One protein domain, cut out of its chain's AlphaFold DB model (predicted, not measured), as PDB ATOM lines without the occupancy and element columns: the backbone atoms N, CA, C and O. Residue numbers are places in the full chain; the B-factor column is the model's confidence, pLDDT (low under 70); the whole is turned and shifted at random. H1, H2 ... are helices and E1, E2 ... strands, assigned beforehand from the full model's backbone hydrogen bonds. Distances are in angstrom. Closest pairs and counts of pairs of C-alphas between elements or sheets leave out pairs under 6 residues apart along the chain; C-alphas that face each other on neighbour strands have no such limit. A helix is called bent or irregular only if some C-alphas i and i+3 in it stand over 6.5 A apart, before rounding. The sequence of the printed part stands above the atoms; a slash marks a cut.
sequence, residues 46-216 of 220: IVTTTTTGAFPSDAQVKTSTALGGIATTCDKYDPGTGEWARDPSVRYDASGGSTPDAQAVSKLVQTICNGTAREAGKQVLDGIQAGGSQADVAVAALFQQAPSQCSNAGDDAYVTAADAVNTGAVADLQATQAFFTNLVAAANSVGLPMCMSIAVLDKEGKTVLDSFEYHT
ATOM      1  N   ILE A  46       5.409  45.762   7.772       76.00
ATOM      2  CA  ILE A  46       4.710  44.690   7.071       76.00
ATOM      3  C   ILE A  46       5.519  43.429   7.323       76.00
ATOM      4  O   ILE A  46       6.668  43.328   6.887       76.00
ATOM      5  N   VAL A  47       4.922  42.475   8.029       74.31
ATOM      6  CA  VAL A  47       5.507  41.149   8.198       74.31
ATOM      7  C   VAL A  47       4.795  40.215   7.232       74.31
ATOM      8  O   VAL A  47       3.630  39.863   7.411       74.31
ATOM      9  N   THR A  48       5.513  39.825   6.184       67.81
ATOM     10  CA  THR A  48       5.050  38.826   5.220       67.81
ATOM     11  C   THR A  48       5.696  37.489   5.546       67.81
ATOM     12  O   THR A  48       6.922  37.357   5.476       67.81
ATOM     13  N   THR A  49       4.896  36.466   5.845       62.88
ATOM     14  CA  THR A  49       5.383  35.084   5.780       62.88
ATOM     15  C   THR A  49       5.553  34.731   4.309       62.88
ATOM     16  O   THR A  49       4.617  34.804   3.536       62.88
ATOM     17  N   THR A  50       6.775  34.473   3.856       49.62
ATOM     18  CA  THR A  50       7.065  34.435   2.418       49.62
ATOM     19  C   THR A  50       6.418  33.230   1.730       49.62
ATOM     20  O   THR A  50       6.927  32.116   1.857       49.62
ATOM     21  N   THR A  51       5.386  33.456   0.912       57.50
ATOM     22  CA  THR A  51       4.966  32.498  -0.122       57.50
ATOM     23  C   THR A  51       5.328  33.033  -1.502       57.50
ATOM     24  O   THR A  51       4.841  34.060  -1.963       57.50
ATOM     25  N   THR A  52       6.235  32.337  -2.186       56.94
ATOM     26  CA  THR A  52       6.641  32.659  -3.559       56.94
ATOM     27  C   THR A  52       5.764  31.864  -4.529       56.94
ATOM     28  O   THR A  52       6.125  30.764  -4.938       56.94
ATOM     29  N   GLY A  53       4.578  32.375  -4.875       75.56
ATOM     30  CA  GLY A  53       3.681  31.698  -5.818       75.56
ATOM     31  C   GLY A  53       2.417  32.490  -6.151       75.56
ATOM     32  O   GLY A  53       1.975  33.323  -5.370       75.56
ATOM     33  N   ALA A  54       1.838  32.235  -7.327       88.69
ATOM     34  CA  ALA A  54       0.509  32.739  -7.664       88.69
ATOM     35  C   ALA A  54      -0.557  31.953  -6.887       88.69
ATOM     36  O   ALA A  54      -0.511  30.722  -6.847       88.69
ATOM     37  N   PHE A  55      -1.527  32.655  -6.303       94.81
ATOM     38  CA  PHE A  55      -2.662  32.020  -5.639       94.81
ATOM     39  C   PHE A  55      -3.658  31.436  -6.657       94.81
ATOM     40  O   PHE A  55      -3.819  31.999  -7.747       94.81
ATOM     41  N   PRO A  56      -4.362  30.337  -6.322       96.38
ATOM     42  CA  PRO A  56      -5.521  29.883  -7.087       96.38
ATOM     43  C   PRO A  56      -6.560  31.000  -7.228       96.38
ATOM     44  O   PRO A  56      -6.802  31.738  -6.277       96.38
ATOM     45  N   SER A  57      -7.213  31.124  -8.385       96.56
ATOM     46  CA  SER A  57      -8.202  32.191  -8.627       96.56
ATOM     47  C   SER A  57      -9.460  32.088  -7.757       96.56
ATOM     48  O   SER A  57     -10.222  33.044  -7.672       96.56
ATOM     49  N   ASP A  58      -9.702  30.919  -7.165       97.25
ATOM     50  CA  ASP A  58     -10.792  30.623  -6.236       97.25
ATOM     51  C   ASP A  58     -10.354  30.646  -4.759       97.25
ATOM     52  O   ASP A  58     -11.134  30.268  -3.885       97.25
ATOM     53  N   ALA A  59      -9.132  31.107  -4.471       97.69
ATOM     54  CA  ALA A  59      -8.687  31.377  -3.112       97.69
ATOM     55  C   ALA A  59      -9.519  32.499  -2.466       97.69
ATOM     56  O   ALA A  59      -9.991  33.427  -3.134       97.69
ATOM     57  N   GLN A  60      -9.669  32.413  -1.146       97.94
ATOM     58  CA  GLN A  60     -10.435  33.368  -0.348       97.94
ATOM     59  C   GLN A  60      -9.503  34.284   0.443       97.94
ATOM     60  O   GLN A  60      -8.459  33.850   0.920       97.94
ATOM     61  N   VAL A  61      -9.906  35.533   0.641       97.75
ATOM     62  CA  VAL A  61      -9.214  36.505   1.492       97.75
ATOM     63  C   VAL A  61     -10.075  36.769   2.719       97.75
ATOM     64  O   VAL A  61     -11.227  37.182   2.607       97.75
ATOM     65  N   LYS A  62      -9.518  36.549   3.908       97.94
ATOM     66  CA  LYS A  62     -10.137  36.944   5.177       97.94
ATOM     67  C   LYS A  62      -9.267  37.957   5.885       97.94
ATOM     68  O   LYS A  62      -8.044  37.894   5.798       97.94
ATOM     69  N   THR A  63      -9.903  38.848   6.631       98.06
ATOM     70  CA  THR A  63      -9.212  39.894   7.376       98.06
ATOM     71  C   THR A  63      -9.614  39.933   8.846       98.06
ATOM     72  O   THR A  63     -10.716  39.516   9.206       98.06
ATOM     73  N   SER A  64      -8.712  40.442   9.686       97.75
ATOM     74  CA  SER A  64      -8.994  40.862  11.063       97.75
ATOM     75  C   SER A  64      -8.414  42.246  11.334       97.75
ATOM     76  O   SER A  64      -7.502  42.710  10.645       97.75
ATOM     77  N   THR A  65      -8.949  42.919  12.347       97.31
ATOM     78  CA  THR A  65      -8.483  44.221  12.825       97.31
ATOM     79  C   THR A  65      -8.560  44.256  14.343       97.31
ATOM     80  O   THR A  65      -9.620  44.046  14.926       97.31
ATOM     81  N   ALA A  66      -7.433  44.558  14.978       96.88
ATOM     82  CA  ALA A  66      -7.284  44.629  16.420       96.88
ATOM     83  C   ALA A  66      -6.752  46.006  16.835       96.88
ATOM     84  O   ALA A  66      -5.665  46.426  16.432       96.88
ATOM     85  N   LEU A  67      -7.508  46.686  17.693       95.62
ATOM     86  CA  LEU A  67      -7.149  47.975  18.280       95.62
ATOM     87  C   LEU A  67      -6.727  47.794  19.739       95.62
ATOM     88  O   LEU A  67      -7.317  47.000  20.476       95.62
ATOM     89  N   GLY A  68      -5.729  48.563  20.165       93.12
ATOM     90  CA  GLY A  68      -5.249  48.593  21.541       93.12
ATOM     91  C   GLY A  68      -5.205  50.012  22.100       93.12
ATOM     92  O   GLY A  68      -5.062  50.975  21.360       93.12
ATOM     93  N   GLY A  69      -5.309  50.143  23.426       91.88
ATOM     94  CA  GLY A  69      -5.129  51.440  24.093       91.88
ATOM     95  C   GLY A  69      -3.656  51.827  24.251       91.88
ATOM     96  O   GLY A  69      -3.270  52.940  23.925       91.88
ATOM     97  N   ILE A  70      -2.832  50.898  24.752       91.88
ATOM     98  CA  ILE A  70      -1.378  51.095  24.947       91.88
ATOM     99  C   ILE A  70      -0.581  50.291  23.919       91.88
ATOM    100  O   ILE A  70       0.386  50.774  23.348       91.88
ATOM    101  N   ALA A  71      -0.996  49.047  23.699       94.56
ATOM    102  CA  ALA A  71      -0.431  48.164  22.698       94.56
ATOM    103  C   ALA A  71      -1.517  47.196  22.226       94.56
ATOM    104  O   ALA A  71      -2.493  46.958  22.946       94.56
ATOM    105  N   THR A  72      -1.313  46.620  21.052       96.00
ATOM    106  CA  THR A  72      -2.202  45.647  20.414       96.00
ATOM    107  C   THR A  72      -1.428  44.390  20.020       96.00
ATOM    108  O   THR A  72      -0.215  44.325  20.187       96.00
ATOM    109  N   THR A  73      -2.128  43.383  19.521       95.62
ATOM    110  CA  THR A  73      -1.582  42.104  19.057       95.62
ATOM    111  C   THR A  73      -2.271  41.751  17.751       95.62
ATOM    112  O   THR A  73      -3.474  41.993  17.622       95.62
ATOM    113  N   CYS A  74      -1.549  41.148  16.815       95.25
ATOM    114  CA  CYS A  74      -2.159  40.629  15.599       95.25
ATOM    115  C   CYS A  74      -2.969  39.367  15.901       95.25
ATOM    116  O   CYS A  74      -2.615  38.574  16.779       95.25
ATOM    117  N   ASP A  75      -4.068  39.186  15.174       96.06
ATOM    118  CA  ASP A  75      -4.800  37.926  15.214       96.06
ATOM    119  C   ASP A  75      -4.241  36.983  14.145       96.06
ATOM    120  O   ASP A  75      -3.861  37.412  13.053       96.06
ATOM    121  N   LYS A  76      -4.228  35.689  14.445       95.25
ATOM    122  CA  LYS A  76      -3.848  34.613  13.530       95.25
ATOM    123  C   LYS A  76      -5.075  33.797  13.172       95.25
ATOM    124  O   LYS A  76      -5.887  33.477  14.037       95.25
ATOM    125  N   TYR A  77      -5.220  33.472  11.894       96.19
ATOM    126  CA  TYR A  77      -6.343  32.669  11.432       96.19
ATOM    127  C   TYR A  77      -6.110  31.190  11.748       96.19
ATOM    128  O   TYR A  77      -5.090  30.630  11.345       96.19
ATOM    129  N   ASP A  78      -7.058  30.556  12.437       95.19
ATOM    130  CA  ASP A  78      -7.057  29.116  12.685       95.19
ATOM    131  C   ASP A  78      -8.012  28.428  11.694       95.19
ATOM    132  O   ASP A  78      -9.235  28.528  11.831       95.19
ATOM    133  N   PRO A  79      -7.497  27.701  10.686       91.81
ATOM    134  CA  PRO A  79      -8.348  27.008   9.726       91.81
ATOM    135  C   PRO A  79      -9.098  25.803  10.324       91.81
ATOM    136  O   PRO A  79     -10.060  25.327   9.722       91.81
ATOM    137  N   GLY A  80      -8.677  25.291  11.484       93.94
ATOM    138  CA  GLY A  80      -9.343  24.193  12.181       93.94
ATOM    139  C   GLY A  80     -10.662  24.613  12.827       93.94
ATOM    140  O   GLY A  80     -11.619  23.837  12.826       93.94
ATOM    141  N   THR A  81     -10.730  25.843  13.342       95.31
ATOM    142  CA  THR A  81     -11.955  26.438  13.910       95.31
ATOM    143  C   THR A  81     -12.677  27.346  12.920       95.31
ATOM    144  O   THR A  81     -13.883  27.557  13.031       95.31
ATOM    145  N   GLY A  82     -11.954  27.860  11.927       94.69
ATOM    146  CA  GLY A  82     -12.439  28.866  10.996       94.69
ATOM    147  C   GLY A  82     -12.454  30.284  11.580       94.69
ATOM    148  O   GLY A  82     -13.017  31.176  10.935       94.69
ATOM    149  N   GLU A  83     -11.844  30.496  12.749       96.00
ATOM    150  CA  GLU A  83     -11.884  31.737  13.528       96.00
ATOM    151  C   GLU A  83     -10.514  32.424  13.623       96.00
ATOM    152  O   GLU A  83      -9.463  31.840  13.358       96.00
ATOM    153  N   TRP A  84     -10.530  33.696  14.020       96.88
ATOM    154  CA  TRP A  84      -9.331  34.453  14.361       96.88
ATOM    155  C   TRP A  84      -8.989  34.254  15.837       96.88
ATOM    156  O   TRP A  84      -9.830  34.461  16.709       96.88
ATOM    157  N   ALA A  85      -7.742  33.891  16.117       94.75
ATOM    158  CA  ALA A  85      -7.217  33.750  17.464       94.75
ATOM    159  C   ALA A  85      -6.159  34.819  17.723       94.75
ATOM    160  O   ALA A  85      -5.214  34.989  16.954       94.75
ATOM    161  N   ARG A  86      -6.295  35.524  18.843       90.19
ATOM    162  CA  ARG A  86      -5.309  36.516  19.263       90.19
ATOM    163  C   ARG A  86      -4.002  35.833  19.652       90.19
ATOM    164  O   ARG A  86      -4.025  34.946  20.506       90.19
ATOM    165  N   ASP A  87      -2.877  36.275  19.095       85.69
ATOM    166  CA  ASP A  87      -1.552  35.819  19.521       85.69
ATOM    167  C   ASP A  87      -0.981  36.769  20.591       85.69
ATOM    168  O   ASP A  87      -0.538  37.871  20.266       85.69
ATOM    169  N   PRO A  88      -0.974  36.390  21.883       85.31
ATOM    170  CA  PRO A  88      -0.488  37.265  22.945       85.31
ATOM    171  C   PRO A  88       1.045  37.353  23.011       85.31
ATOM    172  O   PRO A  88       1.556  38.083  23.860       85.31
ATOM    173  N   SER A  89       1.779  36.585  22.193       85.81
ATOM    174  CA  SER A  89       3.240  36.477  22.296       85.81
ATOM    175  C   SER A  89       3.988  37.726  21.835       85.81
ATOM    176  O   SER A  89       5.092  37.967  22.319       85.81
ATOM    177  N   VAL A  90       3.390  38.529  20.949       90.31
ATOM    178  CA  VAL A  90       3.994  39.756  20.420       90.31
ATOM    179  C   VAL A  90       3.002  40.900  20.521       90.31
ATOM    180  O   VAL A  90       1.869  40.791  20.054       90.31
ATOM    181  N   ARG A  91       3.433  42.008  21.127       93.75
ATOM    182  CA  ARG A  91       2.627  43.221  21.278       93.75
ATOM    183  C   ARG A  91       3.267  44.372  20.528       93.75
ATOM    184  O   ARG A  91       4.482  44.497  20.527       93.75
ATOM    185  N   TYR A  92       2.436  45.230  19.964       93.94
ATOM    186  CA  TYR A  92       2.852  46.359  19.146       93.94
ATOM    187  C   TYR A  92       2.280  47.650  19.716       93.94
ATOM    188  O   TYR A  92       1.079  47.726  19.994       93.94
ATOM    189  N   ASP A  93       3.134  48.644  19.925       94.69
ATOM    190  CA  ASP A  93       2.728  49.989  20.321       94.69
ATOM    191  C   ASP A  93       2.473  50.884  19.097       94.69
ATOM    192  O   ASP A  93       2.463  50.430  17.951       94.69
ATOM    193  N   ALA A  94       2.201  52.164  19.340       94.56
ATOM    194  CA  ALA A  94       2.225  53.198  18.316       94.56
ATOM    195  C   ALA A  94       3.043  54.373  18.849       94.56
ATOM    196  O   ALA A  94       2.804  54.854  19.956       94.56
ATOM    197  N   SER A  95       4.017  54.827  18.066       89.88
ATOM    198  CA  SER A  95       4.991  55.827  18.514       89.88
ATOM    199  C   SER A  95       4.678  57.249  18.048       89.88
ATOM    200  O   SER A  95       5.391  58.185  18.410       89.88
ATOM    201  N   GLY A  96       3.689  57.423  17.168       89.88
ATOM    202  CA  GLY A  96       3.360  58.728  16.610       89.88
ATOM    203  C   GLY A  96       2.596  59.626  17.577       89.88
ATOM    204  O   GLY A  96       2.026  59.193  18.575       89.88
ATOM    205  N   GLY A  97       2.610  60.916  17.259       92.62
ATOM    206  CA  GLY A  97       1.911  61.971  17.995       92.62
ATOM    207  C   GLY A  97       1.338  63.037  17.064       92.62
ATOM    208  O   GLY A  97       1.158  64.184  17.474       92.62
ATOM    209  N   SER A  98       1.114  62.683  15.794       95.75
ATOM    210  CA  SER A  98       0.472  63.561  14.818       95.75
ATOM    211  C   SER A  98      -0.905  63.960  15.335       95.75
ATOM    212  O   SER A  98      -1.680  63.127  15.804       95.75
ATOM    213  N   THR A  99      -1.203  65.255  15.266       97.00
ATOM    214  CA  THR A  99      -2.525  65.798  15.581       97.00
ATOM    215  C   THR A  99      -3.127  66.304  14.273       97.00
ATOM    216  O   THR A  99      -2.692  67.352  13.787       97.00
ATOM    217  N   PRO A 100      -4.080  65.573  13.668       97.44
ATOM    218  CA  PRO A 100      -4.680  65.976  12.403       97.44
ATOM    219  C   PRO A 100      -5.469  67.282  12.552       97.44
ATOM    220  O   PRO A 100      -5.845  67.677  13.658       97.44
ATOM    221  N   ASP A 101      -5.763  67.941  11.429       98.12
ATOM    222  CA  ASP A 101      -6.565  69.166  11.436       98.12
ATOM    223  C   ASP A 101      -7.937  68.930  12.092       98.12
ATOM    224  O   ASP A 101      -8.751  68.129  11.624       98.12
ATOM    225  N   ALA A 102      -8.203  69.644  13.187       98.06
ATOM    226  CA  ALA A 102      -9.390  69.421  14.008       98.06
ATOM    227  C   ALA A 102     -10.695  69.716  13.251       98.06
ATOM    228  O   ALA A 102     -11.711  69.061  13.495       98.06
ATOM    229  N   GLN A 103     -10.679  70.678  12.321       98.25
ATOM    230  CA  GLN A 103     -11.853  71.013  11.521       98.25
ATOM    231  C   GLN A 103     -12.169  69.899  10.515       98.25
ATOM    232  O   GLN A 103     -13.334  69.523  10.370       98.25
ATOM    233  N   ALA A 104     -11.153  69.342   9.856       98.44
ATOM    234  CA  ALA A 104     -11.293  68.208   8.953       98.44
ATOM    235  C   ALA A 104     -11.790  66.956   9.688       98.44
ATOM    236  O   ALA A 104     -12.734  66.318   9.218       98.44
ATOM    237  N   VAL A 105     -11.226  66.656  10.866       98.56
ATOM    238  CA  VAL A 105     -11.694  65.544  11.711       98.56
ATOM    239  C   VAL A 105     -13.152  65.754  12.109       98.56
ATOM    240  O   VAL A 105     -13.977  64.878  11.870       98.56
ATOM    241  N   SER A 106     -13.508  66.929  12.638       98.25
ATOM    242  CA  SER A 106     -14.886  67.229  13.043       98.25
ATOM    243  C   SER A 106     -15.874  67.115  11.877       98.25
ATOM    244  O   SER A 106     -16.952  66.543  12.039       98.25
ATOM    245  N   LYS A 107     -15.500  67.593  10.683       98.44
ATOM    246  CA  LYS A 107     -16.324  67.461   9.478       98.44
ATOM    247  C   LYS A 107     -16.555  65.995   9.107       98.44
ATOM    248  O   LYS A 107     -17.693  65.620   8.836       98.44
ATOM    249  N   LEU A 108     -15.509  65.169   9.114       98.56
ATOM    250  CA  LEU A 108     -15.646  63.746   8.803       98.56
ATOM    251  C   LEU A 108     -16.466  63.011   9.873       98.56
ATOM    252  O   LEU A 108     -17.330  62.214   9.525       98.56
ATOM    253  N   VAL A 109     -16.284  63.333  11.158       98.50
ATOM    254  CA  VAL A 109     -17.117  62.794  12.247       98.50
ATOM    255  C   VAL A 109     -18.589  63.158  12.044       98.50
ATOM    256  O   VAL A 109     -19.449  62.298  12.195       98.50
ATOM    257  N   GLN A 110     -18.911  64.386  11.625       98.31
ATOM    258  CA  GLN A 110     -20.293  64.758  11.299       98.31
ATOM    259  C   GLN A 110     -20.864  63.930  10.144       98.31
ATOM    260  O   GLN A 110     -22.035  63.554  10.203       98.31
ATOM    261  N   THR A 111     -20.067  63.633   9.113       98.38
ATOM    262  CA  THR A 111     -20.478  62.722   8.035       98.38
ATOM    263  C   THR A 111     -20.690  61.303   8.554       98.38
ATOM    264  O   THR A 111     -21.690  60.693   8.198       98.38
ATOM    265  N   ILE A 112     -19.799  60.786   9.405       98.12
ATOM    266  CA  ILE A 112     -19.947  59.458  10.015       98.12
ATOM    267  C   ILE A 112     -21.237  59.399  10.843       98.12
ATOM    268  O   ILE A 112     -22.053  58.510  10.641       98.12
ATOM    269  N   CYS A 113     -21.462  60.376  11.721       98.06
ATOM    270  CA  CYS A 113     -22.572  60.345  12.670       98.06
ATOM    271  C   CYS A 113     -23.943  60.682  12.063       98.06
ATOM    272  O   CYS A 113     -24.953  60.193  12.563       98.06
ATOM    273  N   ASN A 114     -24.001  61.534  11.033       97.88
ATOM    274  CA  ASN A 114     -25.269  62.030  10.474       97.88
ATOM    275  C   ASN A 114     -25.524  61.589   9.025       97.88
ATOM    276  O   ASN A 114     -26.617  61.813   8.503       97.88
ATOM    277  N   GLY A 115     -24.516  61.038   8.351       96.69
ATOM    278  CA  GLY A 115     -24.613  60.569   6.974       96.69
ATOM    279  C   GLY A 115     -25.086  59.122   6.872       96.69
ATOM    280  O   GLY A 115     -25.496  58.488   7.841       96.69
ATOM    281  N   THR A 116     -25.017  58.582   5.656       97.50
ATOM    282  CA  THR A 116     -25.204  57.140   5.435       97.50
ATOM    283  C   THR A 116     -23.873  56.408   5.586       97.50
ATOM    284  O   THR A 116     -22.833  56.955   5.216       97.50
ATOM    285  N   ALA A 117     -23.900  55.142   6.018       97.75
ATOM    286  CA  ALA A 117     -22.704  54.295   6.092       97.75
ATOM    287  C   ALA A 117     -21.912  54.271   4.770       97.75
ATOM    288  O   ALA A 117     -20.687  54.321   4.770       97.75
ATOM    289  N   ARG A 118     -22.610  54.308   3.626       97.88
ATOM    290  CA  ARG A 118     -21.993  54.380   2.294       97.88
ATOM    291  C   ARG A 118     -21.229  55.673   2.042       97.88
ATOM    292  O   ARG A 118     -20.144  55.637   1.470       97.88
ATOM    293  N   GLU A 119     -21.810  56.810   2.403       98.00
ATOM    294  CA  GLU A 119     -21.161  58.108   2.219       98.00
ATOM    295  C   GLU A 119     -19.966  58.259   3.165       98.00
ATOM    296  O   GLU A 119     -18.880  58.636   2.725       98.00
ATOM    297  N   ALA A 120     -20.149  57.886   4.433       98.31
ATOM    298  CA  ALA A 120     -19.097  57.890   5.440       98.31
ATOM    299  C   ALA A 120     -17.950  56.939   5.069       98.31
ATOM    300  O   ALA A 120     -16.802  57.368   4.989       98.31
ATOM    301  N   GLY A 121     -18.263  55.681   4.753       98.31
ATOM    302  CA  GLY A 121     -17.284  54.675   4.345       98.31
ATOM    303  C   GLY A 121     -16.521  55.072   3.085       98.31
ATOM    304  O   GLY A 121     -15.310  54.885   3.021       98.31
ATOM    305  N   LYS A 122     -17.179  55.725   2.114       98.50
ATOM    306  CA  LYS A 122     -16.476  56.290   0.957       98.50
ATOM    307  C   LYS A 122     -15.471  57.373   1.363       98.50
ATOM    308  O   LYS A 122     -14.347  57.339   0.878       98.50
ATOM    309  N   GLN A 123     -15.849  58.329   2.214       98.56
ATOM    310  CA  GLN A 123     -14.922  59.391   2.633       98.56
ATOM    311  C   GLN A 123     -13.754  58.847   3.465       98.56
ATOM    312  O   GLN A 123     -12.623  59.297   3.295       98.56
ATOM    313  N   VAL A 124     -14.017  57.855   4.321       98.62
ATOM    314  CA  VAL A 124     -12.987  57.117   5.064       98.62
ATOM    315  C   VAL A 124     -12.024  56.430   4.094       98.62
ATOM    316  O   VAL A 124     -10.817  56.650   4.185       98.62
ATOM    317  N   LEU A 125     -12.543  55.667   3.127       98.50
ATOM    318  CA  LEU A 125     -11.733  54.983   2.118       98.50
ATOM    319  C   LEU A 125     -10.897  55.964   1.289       98.50
ATOM    320  O   LEU A 125      -9.694  55.757   1.153       98.50
ATOM    321  N   ASP A 126     -11.511  57.029   0.769       98.44
ATOM    322  CA  ASP A 126     -10.823  58.049  -0.031       98.44
ATOM    323  C   ASP A 126      -9.680  58.693   0.780       98.44
ATOM    324  O   ASP A 126      -8.584  58.897   0.256       98.44
ATOM    325  N   GLY A 127      -9.909  58.977   2.070       98.38
ATOM    326  CA  GLY A 127      -8.892  59.522   2.971       98.38
ATOM    327  C   GLY A 127      -7.727  58.559   3.205       98.38
ATOM    328  O   GLY A 127      -6.569  58.958   3.092       98.38
ATOM    329  N   ILE A 128      -8.021  57.283   3.468       98.31
ATOM    330  CA  ILE A 128      -7.002  56.243   3.672       98.31
ATOM    331  C   ILE A 128      -6.204  56.001   2.386       98.31
ATOM    332  O   ILE A 128      -4.978  55.939   2.426       98.31
ATOM    333  N   GLN A 129      -6.862  55.905   1.230       96.56
ATOM    334  CA  GLN A 129      -6.192  55.708  -0.060       96.56
ATOM    335  C   GLN A 129      -5.300  56.890  -0.443       96.56
ATOM    336  O   GLN A 129      -4.249  56.684  -1.046       96.56
ATOM    337  N   ALA A 130      -5.687  58.112  -0.070       96.94
ATOM    338  CA  ALA A 130      -4.860  59.290  -0.294       96.94
ATOM    339  C   ALA A 130      -3.584  59.309   0.573       96.94
ATOM    340  O   ALA A 130      -2.588  59.916   0.177       96.94
ATOM    341  N   GLY A 131      -3.587  58.621   1.722       94.94
ATOM    342  CA  GLY A 131      -2.440  58.547   2.626       94.94
ATOM    343  C   GLY A 131      -2.161  59.860   3.370       94.94
ATOM    344  O   GLY A 131      -2.963  60.799   3.371       94.94
ATOM    345  N   GLY A 132      -1.004  59.920   4.039       95.38
ATOM    346  CA  GLY A 132      -0.513  61.118   4.730       95.38
ATOM    347  C   GLY A 132      -1.541  61.752   5.674       95.38
ATOM    348  O   GLY A 132      -2.255  61.063   6.397       95.38
ATOM    349  N   SER A 133      -1.660  63.082   5.631       97.38
ATOM    350  CA  SER A 133      -2.561  63.827   6.519       97.38
ATOM    351  C   SER A 133      -4.048  63.503   6.321       97.38
ATOM    352  O   SER A 133      -4.844  63.726   7.227       97.38
ATOM    353  N   GLN A 134      -4.455  63.012   5.145       98.12
ATOM    354  CA  GLN A 134      -5.852  62.634   4.892       98.12
ATOM    355  C   GLN A 134      -6.191  61.294   5.552       98.12
ATOM    356  O   GLN A 134      -7.273  61.155   6.124       98.12
ATOM    357  N   ALA A 135      -5.251  60.349   5.540       98.19
ATOM    358  CA  ALA A 135      -5.389  59.093   6.266       98.19
ATOM    359  C   ALA A 135      -5.352  59.327   7.788       98.19
ATOM    360  O   ALA A 135      -6.182  58.767   8.502       98.19
ATOM    361  N   ASP A 136      -4.489  60.228   8.271       98.31
ATOM    362  CA  ASP A 136      -4.452  60.668   9.675       98.31
ATOM    363  C   ASP A 136      -5.823  61.209  10.141       98.31
ATOM    364  O   ASP A 136      -6.329  60.820  11.197       98.31
ATOM    365  N   VAL A 137      -6.472  62.062   9.331       98.62
ATOM    366  CA  VAL A 137      -7.836  62.562   9.600       98.62
ATOM    367  C   VAL A 137      -8.852  61.420   9.638       98.62
ATOM    368  O   VAL A 137      -9.686  61.386  10.546       98.62
ATOM    369  N   ALA A 138      -8.795  60.490   8.678       98.50
ATOM    370  CA  ALA A 138      -9.715  59.358   8.612       98.50
ATOM    371  C   ALA A 138      -9.609  58.461   9.854       98.50
ATOM    372  O   ALA A 138     -10.628  58.159  10.472       98.50
ATOM    373  N   VAL A 139      -8.390  58.105  10.270       98.38
ATOM    374  CA  VAL A 139      -8.142  57.281  11.461       98.38
ATOM    375  C   VAL A 139      -8.603  57.982  12.739       98.38
ATOM    376  O   VAL A 139      -9.304  57.371  13.548       98.38
ATOM    377  N   ALA A 140      -8.256  59.259  12.928       98.19
ATOM    378  CA  ALA A 140      -8.660  60.000  14.123       98.19
ATOM    379  C   ALA A 140     -10.187  60.171  14.208       98.19
ATOM    380  O   ALA A 140     -10.780  59.994  15.277       98.19
ATOM    381  N   ALA A 141     -10.846  60.463  13.083       98.31
ATOM    382  CA  ALA A 141     -12.302  60.547  13.031       98.31
ATOM    383  C   ALA A 141     -12.950  59.203  13.382       98.31
ATOM    384  O   ALA A 141     -13.830  59.159  14.241       98.31
ATOM    385  N   LEU A 142     -12.490  58.122  12.749       97.81
ATOM    386  CA  LEU A 142     -13.095  56.797  12.830       97.81
ATOM    387  C   LEU A 142     -12.903  56.122  14.192       97.81
ATOM    388  O   LEU A 142     -13.862  55.587  14.739       97.81
ATOM    389  N   PHE A 143     -11.690  56.158  14.747       97.12
ATOM    390  CA  PHE A 143     -11.333  55.337  15.910       97.12
ATOM    391  C   PHE A 143     -11.168  56.112  17.217       97.12
ATOM    392  O   PHE A 143     -11.230  55.507  18.283       97.12
ATOM    393  N   GLN A 144     -10.969  57.433  17.172       95.50
ATOM    394  CA  GLN A 144     -10.786  58.233  18.389       95.50
ATOM    395  C   GLN A 144     -12.028  59.066  18.725       95.50
ATOM    396  O   GLN A 144     -12.422  59.132  19.888       95.50
ATOM    397  N   GLN A 145     -12.663  59.699  17.731       96.69
ATOM    398  CA  GLN A 145     -13.762  60.639  17.987       96.69
ATOM    399  C   GLN A 145     -15.159  60.044  17.785       96.69
ATOM    400  O   GLN A 145     -15.979  60.137  18.702       96.69
ATOM    401  N   ALA A 146     -15.445  59.422  16.636       96.75
ATOM    402  CA  ALA A 146     -16.776  58.891  16.328       96.75
ATOM    403  C   ALA A 146     -17.325  57.906  17.383       96.75
ATOM    404  O   ALA A 146     -18.490  58.069  17.754       96.75
ATOM    405  N   PRO A 147     -16.533  56.977  17.970       95.38
ATOM    406  CA  PRO A 147     -17.049  56.035  18.968       95.38
ATOM    407  C   PRO A 147     -17.632  56.718  20.214       95.38
ATOM    408  O   PRO A 147     -18.555  56.206  20.839       95.38
ATOM    409  N   SER A 148     -17.130  57.910  20.557       95.75
ATOM    410  CA  SER A 148     -17.640  58.706  21.683       95.75
ATOM    411  C   SER A 148     -18.870  59.556  21.342       95.75
ATOM    412  O   SER A 148     -19.546  60.039  22.248       95.75
ATOM    413  N   GLN A 149     -19.163  59.756  20.052       96.00
ATOM    414  CA  GLN A 149     -20.204  60.677  19.579       96.00
ATOM    415  C   GLN A 149     -21.410  59.963  18.965       96.00
ATOM    416  O   GLN A 149     -22.529  60.458  19.078       96.00
ATOM    417  N   CYS A 150     -21.203  58.817  18.314       94.31
ATOM    418  CA  CYS A 150     -22.246  58.144  17.547       94.31
ATOM    419  C   CYS A 150     -22.048  56.624  17.460       94.31
ATOM    420  O   CYS A 150     -21.973  56.075  16.367       94.31
ATOM    421  N   SER A 151     -22.010  55.953  18.620       87.56
ATOM    422  CA  SER A 151     -22.056  54.485  18.801       87.56
ATOM    423  C   SER A 151     -21.503  53.692  17.603       87.56
ATOM    424  O   SER A 151     -20.299  53.697  17.374       87.56
ATOM    425  N   ASN A 152     -22.385  53.064  16.816       94.12
ATOM    426  CA  ASN A 152     -22.026  52.090  15.783       94.12
ATOM    427  C   ASN A 152     -21.738  52.723  14.416       94.12
ATOM    428  O   ASN A 152     -21.308  52.026  13.506       94.12
ATOM    429  N   ALA A 153     -21.975  54.026  14.236       95.75
ATOM    430  CA  ALA A 153     -21.821  54.654  12.926       95.75
ATOM    431  C   ALA A 153     -20.356  54.635  12.449       95.75
ATOM    432  O   ALA A 153     -20.095  54.548  11.250       95.75
ATOM    433  N   GLY A 154     -19.405  54.670  13.393       95.88
ATOM    434  CA  GLY A 154     -17.986  54.445  13.112       95.88
ATOM    435  C   GLY A 154     -17.728  53.038  12.567       95.88
ATOM    436  O   GLY A 154     -17.128  52.904  11.504       95.88
ATOM    437  N   ASP A 155     -18.245  52.007  13.236       96.25
ATOM    438  CA  ASP A 155     -18.087  50.613  12.803       96.25
ATOM    439  C   ASP A 155     -18.716  50.380  11.420       96.25
ATOM    440  O   ASP A 155     -18.075  49.809  10.537       96.25
ATOM    441  N   ASP A 156     -19.923  50.901  11.183       97.56
ATOM    442  CA  ASP A 156     -20.608  50.795   9.890       97.56
ATOM    443  C   ASP A 156     -19.813  51.477   8.761       97.56
ATOM    444  O   ASP A 156     -19.720  50.955   7.643       97.56
ATOM    445  N   ALA A 157     -19.213  52.643   9.036       98.31
ATOM    446  CA  ALA A 157     -18.361  53.348   8.083       98.31
ATOM    447  C   ALA A 157     -17.065  52.573   7.797       98.31
ATOM    448  O   ALA A 157     -16.662  52.477   6.635       98.31
ATOM    449  N   TYR A 158     -16.440  51.992   8.826       98.00
ATOM    450  CA  TYR A 158     -15.251  51.153   8.676       98.00
ATOM    451  C   TYR A 158     -15.536  49.919   7.819       98.00
ATOM    452  O   TYR A 158     -14.853  49.706   6.819       98.00
ATOM    453  N   VAL A 159     -16.568  49.143   8.170       97.56
ATOM    454  CA  VAL A 159     -16.964  47.934   7.430       97.56
ATOM    455  C   VAL A 159     -17.267  48.285   5.979       97.56
ATOM    456  O   VAL A 159     -16.752  47.642   5.072       97.56
ATOM    457  N   THR A 160     -17.994  49.379   5.734       98.25
ATOM    458  CA  THR A 160     -18.289  49.817   4.364       98.25
ATOM    459  C   THR A 160     -17.028  50.195   3.572       98.25
ATOM    460  O   THR A 160     -16.959  49.937   2.369       98.25
ATOM    461  N   ALA A 161     -16.031  50.813   4.213       98.25
ATOM    462  CA  ALA A 161     -14.750  51.129   3.580       98.25
ATOM    463  C   ALA A 161     -13.926  49.862   3.288       98.25
ATOM    464  O   ALA A 161     -13.348  49.746   2.206       98.25
ATOM    465  N   ALA A 162     -13.898  48.912   4.226       97.88
ATOM    466  CA  ALA A 162     -13.185  47.645   4.092       97.88
ATOM    467  C   ALA A 162     -13.806  46.745   3.008       97.88
ATOM    468  O   ALA A 162     -13.086  46.248   2.144       97.88
ATOM    469  N   ASP A 163     -15.134  46.611   2.978       97.94
ATOM    470  CA  ASP A 163     -15.862  45.822   1.973       97.94
ATOM    471  C   ASP A 163     -15.647  46.352   0.546       97.94
ATOM    472  O   ASP A 163     -15.689  45.602  -0.429       97.94
ATOM    473  N   ALA A 164     -15.388  47.656   0.399       98.12
ATOM    474  CA  ALA A 164     -15.109  48.268  -0.896       98.12
ATOM    475  C   ALA A 164     -13.732  47.887  -1.476       98.12
ATOM    476  O   ALA A 164     -13.518  48.076  -2.674       98.12
ATOM    477  N   VAL A 165     -12.812  47.364  -0.655       98.19
ATOM    478  CA  VAL A 165     -11.482  46.892  -1.084       98.19
ATOM    479  C   VAL A 165     -11.263  45.398  -0.865       98.19
ATOM    480  O   VAL A 165     -10.218  44.898  -1.275       98.19
ATOM    481  N   ASN A 166     -12.207  44.705  -0.226       98.06
ATOM    482  CA  ASN A 166     -12.145  43.277   0.052       98.06
ATOM    483  C   ASN A 166     -13.536  42.634  -0.043       98.06
ATOM    484  O   ASN A 166     -14.307  42.655   0.911       98.06
ATOM    485  N   THR A 167     -13.836  41.982  -1.164       97.94
ATOM    486  CA  THR A 167     -15.050  41.160  -1.316       97.94
ATOM    487  C   THR A 167     -14.856  39.715  -0.845       97.94
ATOM    488  O   THR A 167     -15.761  38.888  -0.961       97.94
ATOM    489  N   GLY A 168     -13.664  39.388  -0.337       97.31
ATOM    490  CA  GLY A 168     -13.224  38.037  -0.010       97.31
ATOM    491  C   GLY A 168     -12.581  37.291  -1.181       97.31
ATOM    492  O   GLY A 168     -12.114  36.169  -0.996       97.31
ATOM    493  N   ALA A 169     -12.525  37.883  -2.376       97.69
ATOM    494  CA  ALA A 169     -11.856  37.298  -3.534       97.69
ATOM    495  C   ALA A 169     -10.347  37.588  -3.522       97.69
ATOM    496  O   ALA A 169      -9.922  38.703  -3.231       97.69
ATOM    497  N   VAL A 170      -9.518  36.629  -3.948       96.81
ATOM    498  CA  VAL A 170      -8.059  36.845  -4.048       96.81
ATOM    499  C   VAL A 170      -7.655  37.952  -5.029       96.81
ATOM    500  O   VAL A 170      -6.583  38.536  -4.892       96.81
ATOM    501  N   ALA A 171      -8.522  38.287  -5.989       96.75
ATOM    502  CA  ALA A 171      -8.321  39.421  -6.892       96.75
ATOM    503  C   ALA A 171      -8.252  40.771  -6.151       96.75
ATOM    504  O   ALA A 171      -7.623  41.704  -6.647       96.75
ATOM    505  N   ASP A 172      -8.839  40.853  -4.955       97.31
ATOM    506  CA  ASP A 172      -8.876  42.064  -4.138       97.31
ATOM    507  C   ASP A 172      -7.665  42.188  -3.201       97.31
ATOM    508  O   ASP A 172      -7.472  43.236  -2.581       97.31
ATOM    509  N   LEU A 173      -6.820  41.148  -3.108       95.69
ATOM    510  CA  LEU A 173      -5.720  41.080  -2.143       95.69
ATOM    511  C   LEU A 173      -4.828  42.322  -2.214       95.69
ATOM    512  O   LEU A 173      -4.580  42.953  -1.193       95.69
ATOM    513  N   GLN A 174      -4.402  42.731  -3.411       95.56
ATOM    514  CA  GLN A 174      -3.524  43.894  -3.561       95.56
ATOM    515  C   GLN A 174      -4.186  45.195  -3.071       95.56
ATOM    516  O   GLN A 174      -3.532  46.013  -2.421       95.56
ATOM    517  N   ALA A 175      -5.477  45.391  -3.356       96.31
ATOM    518  CA  ALA A 175      -6.218  46.565  -2.895       96.31
ATOM    519  C   ALA A 175      -6.391  46.551  -1.367       96.31
ATOM    520  O   ALA A 175      -6.197  47.578  -0.717       96.31
ATOM    521  N   THR A 176      -6.673  45.377  -0.794       97.25
ATOM    522  CA  THR A 176      -6.764  45.171   0.659       97.25
ATOM    523  C   THR A 176      -5.427  45.465   1.348       97.25
ATOM    524  O   THR A 176      -5.386  46.197   2.333       97.25
ATOM    525  N   GLN A 177      -4.315  44.959   0.806       95.94
ATOM    526  CA  GLN A 177      -2.970  45.189   1.343       95.94
ATOM    527  C   GLN A 177      -2.580  46.672   1.307       95.94
ATOM    528  O   GLN A 177      -2.021  47.188   2.277       95.94
ATOM    529  N   ALA A 178      -2.896  47.381   0.218       94.94
ATOM    530  CA  ALA A 178      -2.658  48.820   0.114       94.94
ATOM    531  C   ALA A 178      -3.494  49.609   1.138       94.94
ATOM    532  O   ALA A 178      -2.977  50.504   1.808       94.94
ATOM    533  N   PHE A 179      -4.767  49.237   1.307       97.19
ATOM    534  CA  PHE A 179      -5.643  49.816   2.323       97.19
ATOM    535  C   PHE A 179      -5.090  49.604   3.741       97.19
ATOM    536  O   PHE A 179      -4.988  50.570   4.495       97.19
ATOM    537  N   PHE A 180      -4.653  48.385   4.085       97.31
ATOM    538  CA  PHE A 180      -4.093  48.063   5.408       97.31
ATOM    539  C   PHE A 180      -2.785  48.802   5.666       97.31
ATOM    540  O   PHE A 180      -2.600  49.367   6.741       97.31
ATOM    541  N   THR A 181      -1.913  48.870   4.659       95.69
ATOM    542  CA  THR A 181      -0.647  49.610   4.740       95.69
ATOM    543  C   THR A 181      -0.894  51.075   5.095       95.69
ATOM    544  O   THR A 181      -0.301  51.588   6.044       95.69
ATOM    545  N   ASN A 182      -1.805  51.744   4.382       96.25
ATOM    546  CA  ASN A 182      -2.108  53.150   4.636       96.25
ATOM    547  C   ASN A 182      -2.833  53.365   5.970       96.25
ATOM    548  O   ASN A 182      -2.549  54.341   6.665       96.25
ATOM    549  N   LEU A 183      -3.753  52.466   6.336       97.50
ATOM    550  CA  LEU A 183      -4.496  52.577   7.588       97.50
ATOM    551  C   LEU A 183      -3.571  52.430   8.798       97.50
ATOM    552  O   LEU A 183      -3.608  53.261   9.702       97.50
ATOM    553  N   VAL A 184      -2.703  51.417   8.791       97.12
ATOM    554  CA  VAL A 184      -1.726  51.175   9.858       97.12
ATOM    555  C   VAL A 184      -0.681  52.285   9.918       97.12
ATOM    556  O   VAL A 184      -0.318  52.723  11.007       97.12
ATOM    557  N   ALA A 185      -0.230  52.798   8.774       95.88
ATOM    558  CA  ALA A 185       0.653  53.958   8.727       95.88
ATOM    559  C   ALA A 185       0.041  55.188   9.416       95.88
ATOM    560  O   ALA A 185       0.695  55.811  10.256       95.88
ATOM    561  N   ALA A 186      -1.217  55.505   9.108       97.25
ATOM    562  CA  ALA A 186      -1.935  56.604   9.744       97.25
ATOM    563  C   ALA A 186      -2.214  56.338  11.230       97.25
ATOM    564  O   ALA A 186      -2.021  57.225  12.057       97.25
ATOM    565  N   ALA A 187      -2.581  55.106  11.602       97.62
ATOM    566  CA  ALA A 187      -2.734  54.698  12.999       97.62
ATOM    567  C   ALA A 187      -1.441  54.894  13.794       97.62
ATOM    568  O   ALA A 187      -1.463  55.515  14.857       97.62
ATOM    569  N   ASN A 188      -0.299  54.479  13.240       96.62
ATOM    570  CA  ASN A 188       0.996  54.719  13.858       96.62
ATOM    571  C   ASN A 188       1.275  56.220  14.000       96.62
ATOM    572  O   ASN A 188       1.700  56.649  15.068       96.62
ATOM    573  N   SER A 189       1.002  57.011  12.953       96.38
ATOM    574  CA  SER A 189       1.196  58.470  12.923       96.38
ATOM    575  C   SER A 189       0.431  59.188  14.039       96.38
ATOM    576  O   SER A 189       1.006  60.031  14.732       96.38
ATOM    577  N   VAL A 190      -0.835  58.823  14.270       97.38
ATOM    578  CA  VAL A 190      -1.701  59.441  15.297       97.38
ATOM    579  C   VAL A 190      -1.602  58.778  16.678       97.38
ATOM    580  O   VAL A 190      -2.391  59.100  17.569       97.38
ATOM    581  N   GLY A 191      -0.663  57.845  16.868       96.44
ATOM    582  CA  GLY A 191      -0.426  57.193  18.159       96.44
ATOM    583  C   GLY A 191      -1.508  56.189  18.567       96.44
ATOM    584  O   GLY A 191      -1.767  56.017  19.755       96.44
ATOM    585  N   LEU A 192      -2.167  55.542  17.601       97.19
ATOM    586  CA  LEU A 192      -3.184  54.515  17.829       97.19
ATOM    587  C   LEU A 192      -2.599  53.112  17.589       97.19
ATOM    588  O   LEU A 192      -2.388  52.756  16.432       97.19
ATOM    589  N   PRO A 193      -2.387  52.284  18.630       97.19
ATOM    590  CA  PRO A 193      -1.963  50.900  18.454       97.19
ATOM    591  C   PRO A 193      -2.978  50.090  17.640       97.19
ATOM    592  O   PRO A 193      -4.106  49.854  18.084       97.19
ATOM    593  N   MET A 194      -2.564  49.631  16.461       97.25
ATOM    594  CA  MET A 194      -3.400  48.864  15.536       97.25
ATOM    595  C   MET A 194      -2.610  47.697  14.940       97.25
ATOM    596  O   MET A 194      -1.452  47.854  14.563       97.25
ATOM    597  N   CYS A 195      -3.246  46.529  14.853       97.25
ATOM    598  CA  CYS A 195      -2.794  45.463  13.974       97.25
ATOM    599  C   CYS A 195      -3.935  45.001  13.072       97.25
ATOM    600  O   CYS A 195      -5.086  44.897  13.497       97.25
ATOM    601  N   MET A 196      -3.601  44.720  11.822       97.50
ATOM    602  CA  MET A 196      -4.481  44.117  10.845       97.50
ATOM    603  C   MET A 196      -3.825  42.866  10.282       97.50
ATOM    604  O   MET A 196      -2.632  42.862   9.980       97.50
ATOM    605  N   SER A 197      -4.625  41.825  10.101       97.12
ATOM    606  CA  SER A 197      -4.152  40.541   9.598       97.12
ATOM    607  C   SER A 197      -4.944  40.150   8.363       97.12
ATOM    608  O   SER A 197      -6.156  40.364   8.309       97.12
ATOM    609  N   ILE A 198      -4.270  39.561   7.380       97.25
ATOM    610  CA  ILE A 198      -4.876  38.965   6.191       97.25
ATOM    611  C   ILE A 198      -4.506  37.486   6.166       97.25
ATOM    612  O   ILE A 198      -3.338  37.144   6.327       97.25
ATOM    613  N   ALA A 199      -5.484  36.620   5.923       96.88
ATOM    614  CA  ALA A 199      -5.268  35.213   5.619       96.88
ATOM    615  C   ALA A 199      -5.782  34.925   4.207       96.88
ATOM    616  O   ALA A 199      -6.940  35.215   3.892       96.88
ATOM    617  N   VAL A 200      -4.924  34.347   3.371       97.00
ATOM    618  CA  VAL A 200      -5.310  33.806   2.066       97.00
ATOM    619  C   VAL A 200      -5.565  32.323   2.254       97.00
ATOM    620  O   VAL A 200      -4.681  31.593   2.697       97.00
ATOM    621  N   LEU A 201      -6.775  31.875   1.949       97.12
ATOM    622  CA  LEU A 201      -7.225  30.506   2.162       97.12
ATOM    623  C   LEU A 201      -7.464  29.798   0.833       97.12
ATOM    624  O   LEU A 201      -7.738  30.437  -0.185       97.12
ATOM    625  N   ASP A 202      -7.424  28.470   0.850       97.00
ATOM    626  CA  ASP A 202      -7.977  27.673  -0.246       97.00
ATOM    627  C   ASP A 202      -9.487  27.927  -0.436       97.00
ATOM    628  O   ASP A 202     -10.155  28.590   0.367       97.00
ATOM    629  N   LYS A 203     -10.051  27.399  -1.528       97.19
ATOM    630  CA  LYS A 203     -11.470  27.588  -1.859       97.19
ATOM    631  C   LYS A 203     -12.417  27.004  -0.806       97.19
ATOM    632  O   LYS A 203     -13.568  27.427  -0.730       97.19
ATOM    633  N   GLU A 204     -11.967  26.026  -0.018       96.75
ATOM    634  CA  GLU A 204     -12.730  25.436   1.082       96.75
ATOM    635  C   GLU A 204     -12.613  26.221   2.398       96.75
ATOM    636  O   GLU A 204     -13.368  25.935   3.329       96.75
ATOM    637  N   GLY A 205     -11.690  27.181   2.495       94.62
ATOM    638  CA  GLY A 205     -11.384  27.902   3.729       94.62
ATOM    639  C   GLY A 205     -10.677  27.047   4.789       94.62
ATOM    640  O   GLY A 205     -10.735  27.388   5.967       94.62
ATOM    641  N   LYS A 206     -10.064  25.921   4.398       95.44
ATOM    642  CA  LYS A 206      -9.503  24.893   5.298       95.44
ATOM    643  C   LYS A 206      -7.983  24.894   5.376       95.44
ATOM    644  O   LYS A 206      -7.424  24.282   6.282       95.44
ATOM    645  N   THR A 207      -7.319  25.550   4.436       95.69
ATOM    646  CA  THR A 207      -5.859  25.659   4.417       95.69
ATOM    647  C   THR A 207      -5.483  27.117   4.282       95.69
ATOM    648  O   THR A 207      -5.964  27.790   3.373       95.69
ATOM    649  N   VAL A 208      -4.602  27.598   5.159       95.56
ATOM    650  CA  VAL A 208      -3.951  28.900   4.989       95.56
ATOM    651  C   VAL A 208      -2.858  28.737   3.940       95.56
ATOM    652  O   VAL A 208      -1.902  27.991   4.143       95.56
ATOM    653  N   LEU A 209      -3.037  29.399   2.802       94.94
ATOM    654  CA  LEU A 209      -2.063  29.468   1.719       94.94
ATOM    655  C   LEU A 209      -0.994  30.522   2.008       94.94
ATOM    656  O   LEU A 209       0.163  30.306   1.662       94.94
ATOM    657  N   ASP A 210      -1.385  31.641   2.624       95.38
ATOM    658  CA  ASP A 210      -0.471  32.692   3.069       95.38
ATOM    659  C   ASP A 210      -1.100  33.579   4.153       95.38
ATOM    660  O   ASP A 210      -2.325  33.594   4.331       95.38
ATOM    661  N   SER A 211      -0.267  34.345   4.853       94.69
ATOM    662  CA  SER A 211      -0.693  35.321   5.851       94.69
ATOM    663  C   SER A 211       0.144  36.598   5.826       94.69
ATOM    664  O   SER A 211       1.348  36.575   5.577       94.69
ATOM    665  N   PHE A 212      -0.504  37.720   6.122       94.75
ATOM    666  CA  PHE A 212       0.130  39.035   6.169       94.75
ATOM    667  C   PHE A 212      -0.280  39.749   7.450       94.75
ATOM    668  O   PHE A 212      -1.469  39.789   7.772       94.75
ATOM    669  N   GLU A 213       0.683  40.344   8.145       95.06
ATOM    670  CA  GLU A 213       0.448  41.162   9.335       95.06
ATOM    671  C   GLU A 213       0.922  42.598   9.075       95.06
ATOM    672  O   GLU A 213       2.034  42.833   8.593       95.06
ATOM    673  N   TYR A 214       0.062  43.560   9.404       95.56
ATOM    674  CA  TYR A 214       0.307  44.995   9.307       95.56
ATOM    675  C   TYR A 214       0.106  45.584  10.689       95.56
ATOM    676  O   TYR A 214      -1.008  45.543  11.211       95.56
ATOM    677  N   HIS A 215       1.148  46.142  11.292       96.00
ATOM    678  CA  HIS A 215       1.038  46.676  12.644       96.00
ATOM    679  C   HIS A 215       1.757  48.010  12.807       96.00
ATOM    680  O   HIS A 215       2.686  48.362  12.071       96.00
ATOM    681  N   THR A 216       1.284  48.771  13.786       95.44
ATOM    682  CA  THR A 216       1.944  49.990  14.240       95.44
ATOM    683  C   THR A 216       3.217  49.656  15.013       95.44
ATOM    684  O   THR A 216       3.383  48.532  15.486       95.44
TER     685      THR A 216
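Overview. This is residues 46 to 216 of the 220 residues of the protein "Carotenoid oxygenase" of Micractinium conductrix (UniProt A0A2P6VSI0). What shape do these atoms make? A twisted four-stranded sheet has the long helix H5 over one face and the small hairpin E3 E4 covering part of the other, and four mostly crossed helices, H1 to H4, form a head at one end of the longest axis, with H2 and H3 packed on H5. What is it built of? The 171 printed residues hold, in order, E1 E2 E3 E4 H1 H2 H3 H4 H5 E5 E6, a mixed class; the large sheet's order is E1 E6 E5 E2, and both sheets are antiparallel. How large is it? It is compact, with a radius of gyration of the C-alphas of 15.9 A and spans of 46 by 32 by 26 A.

Arrangement. How do the strands pair? Edge strand E1, residues 46 to 48, neighbours E6, residues 208 to 215, with N 47 and O 213 3.0 A apart. E6 forms a hairpin with E5, residues 194 to 201, N 196 to O 214 being 2.8 A, and E5 neighbours edge strand E2, residues 60 to 67, N 66 to O 195 being 2.8 A. The hairpin of E3, residues 75 to 78, and E4, residues 83 to 86, with N 76 to O 85 at 2.8 A, makes a sandwich with that sheet, two sheets face to face, their best planes 22 degrees apart. How do the helices meet? H1, residues 102 to 114, forms a helical hairpin with H2, residues 117 to 130, at a shallow tilt of 31 degrees, closest at C-alphas 112 and 120, 4.9 A. H3, residues 132 to 149, touches H1 at a steep tilt of 52 degrees, closest at C-alphas 105 and 141, 5.2 A; H4, residues 153 to 163, touches H2, closest at C-alphas 121 and 157, 4.1 A. Where is H5? H5, residues 170 to 189, makes two layers with the large sheet, helix on one face, at a height of 8.6 A over E6 and E5. Residues 132 to 139 of H3 alone touch it, closest at C-alphas 136 and 186, 4.8 A. Are the helix backbones even? Every O i to N i+4 pair is within hydrogen-bond range in H1, H2 and H4, against 10 of 14 in H3 and 14 of 16 in H5. H5 is irregular, C-alphas 171 and 174 being 7.4 A apart, and H3 only just, C-alphas 144 and 147 being 6.7 A apart.

Along the chain. Where does the first element begin? C-alpha 46 of E1 is at (4.710, 44.690, 7.071). Which elements are longest? H5 measures 29.0 A, H3 24.7 A, E2 23.9 A and E5 23.0 A from first to last C-alpha. Where does E6 end? C-alpha 215 is at (1.038, 46.676, 12.644).

Size, cuts and confidence. Which links are long? E1 to E2 and E4 to H1 are long, and the printed part has no cut. Where is confidence low? Residues 48 to 52 are under 70, against a mean pLDDT of 94.8 for the printed part.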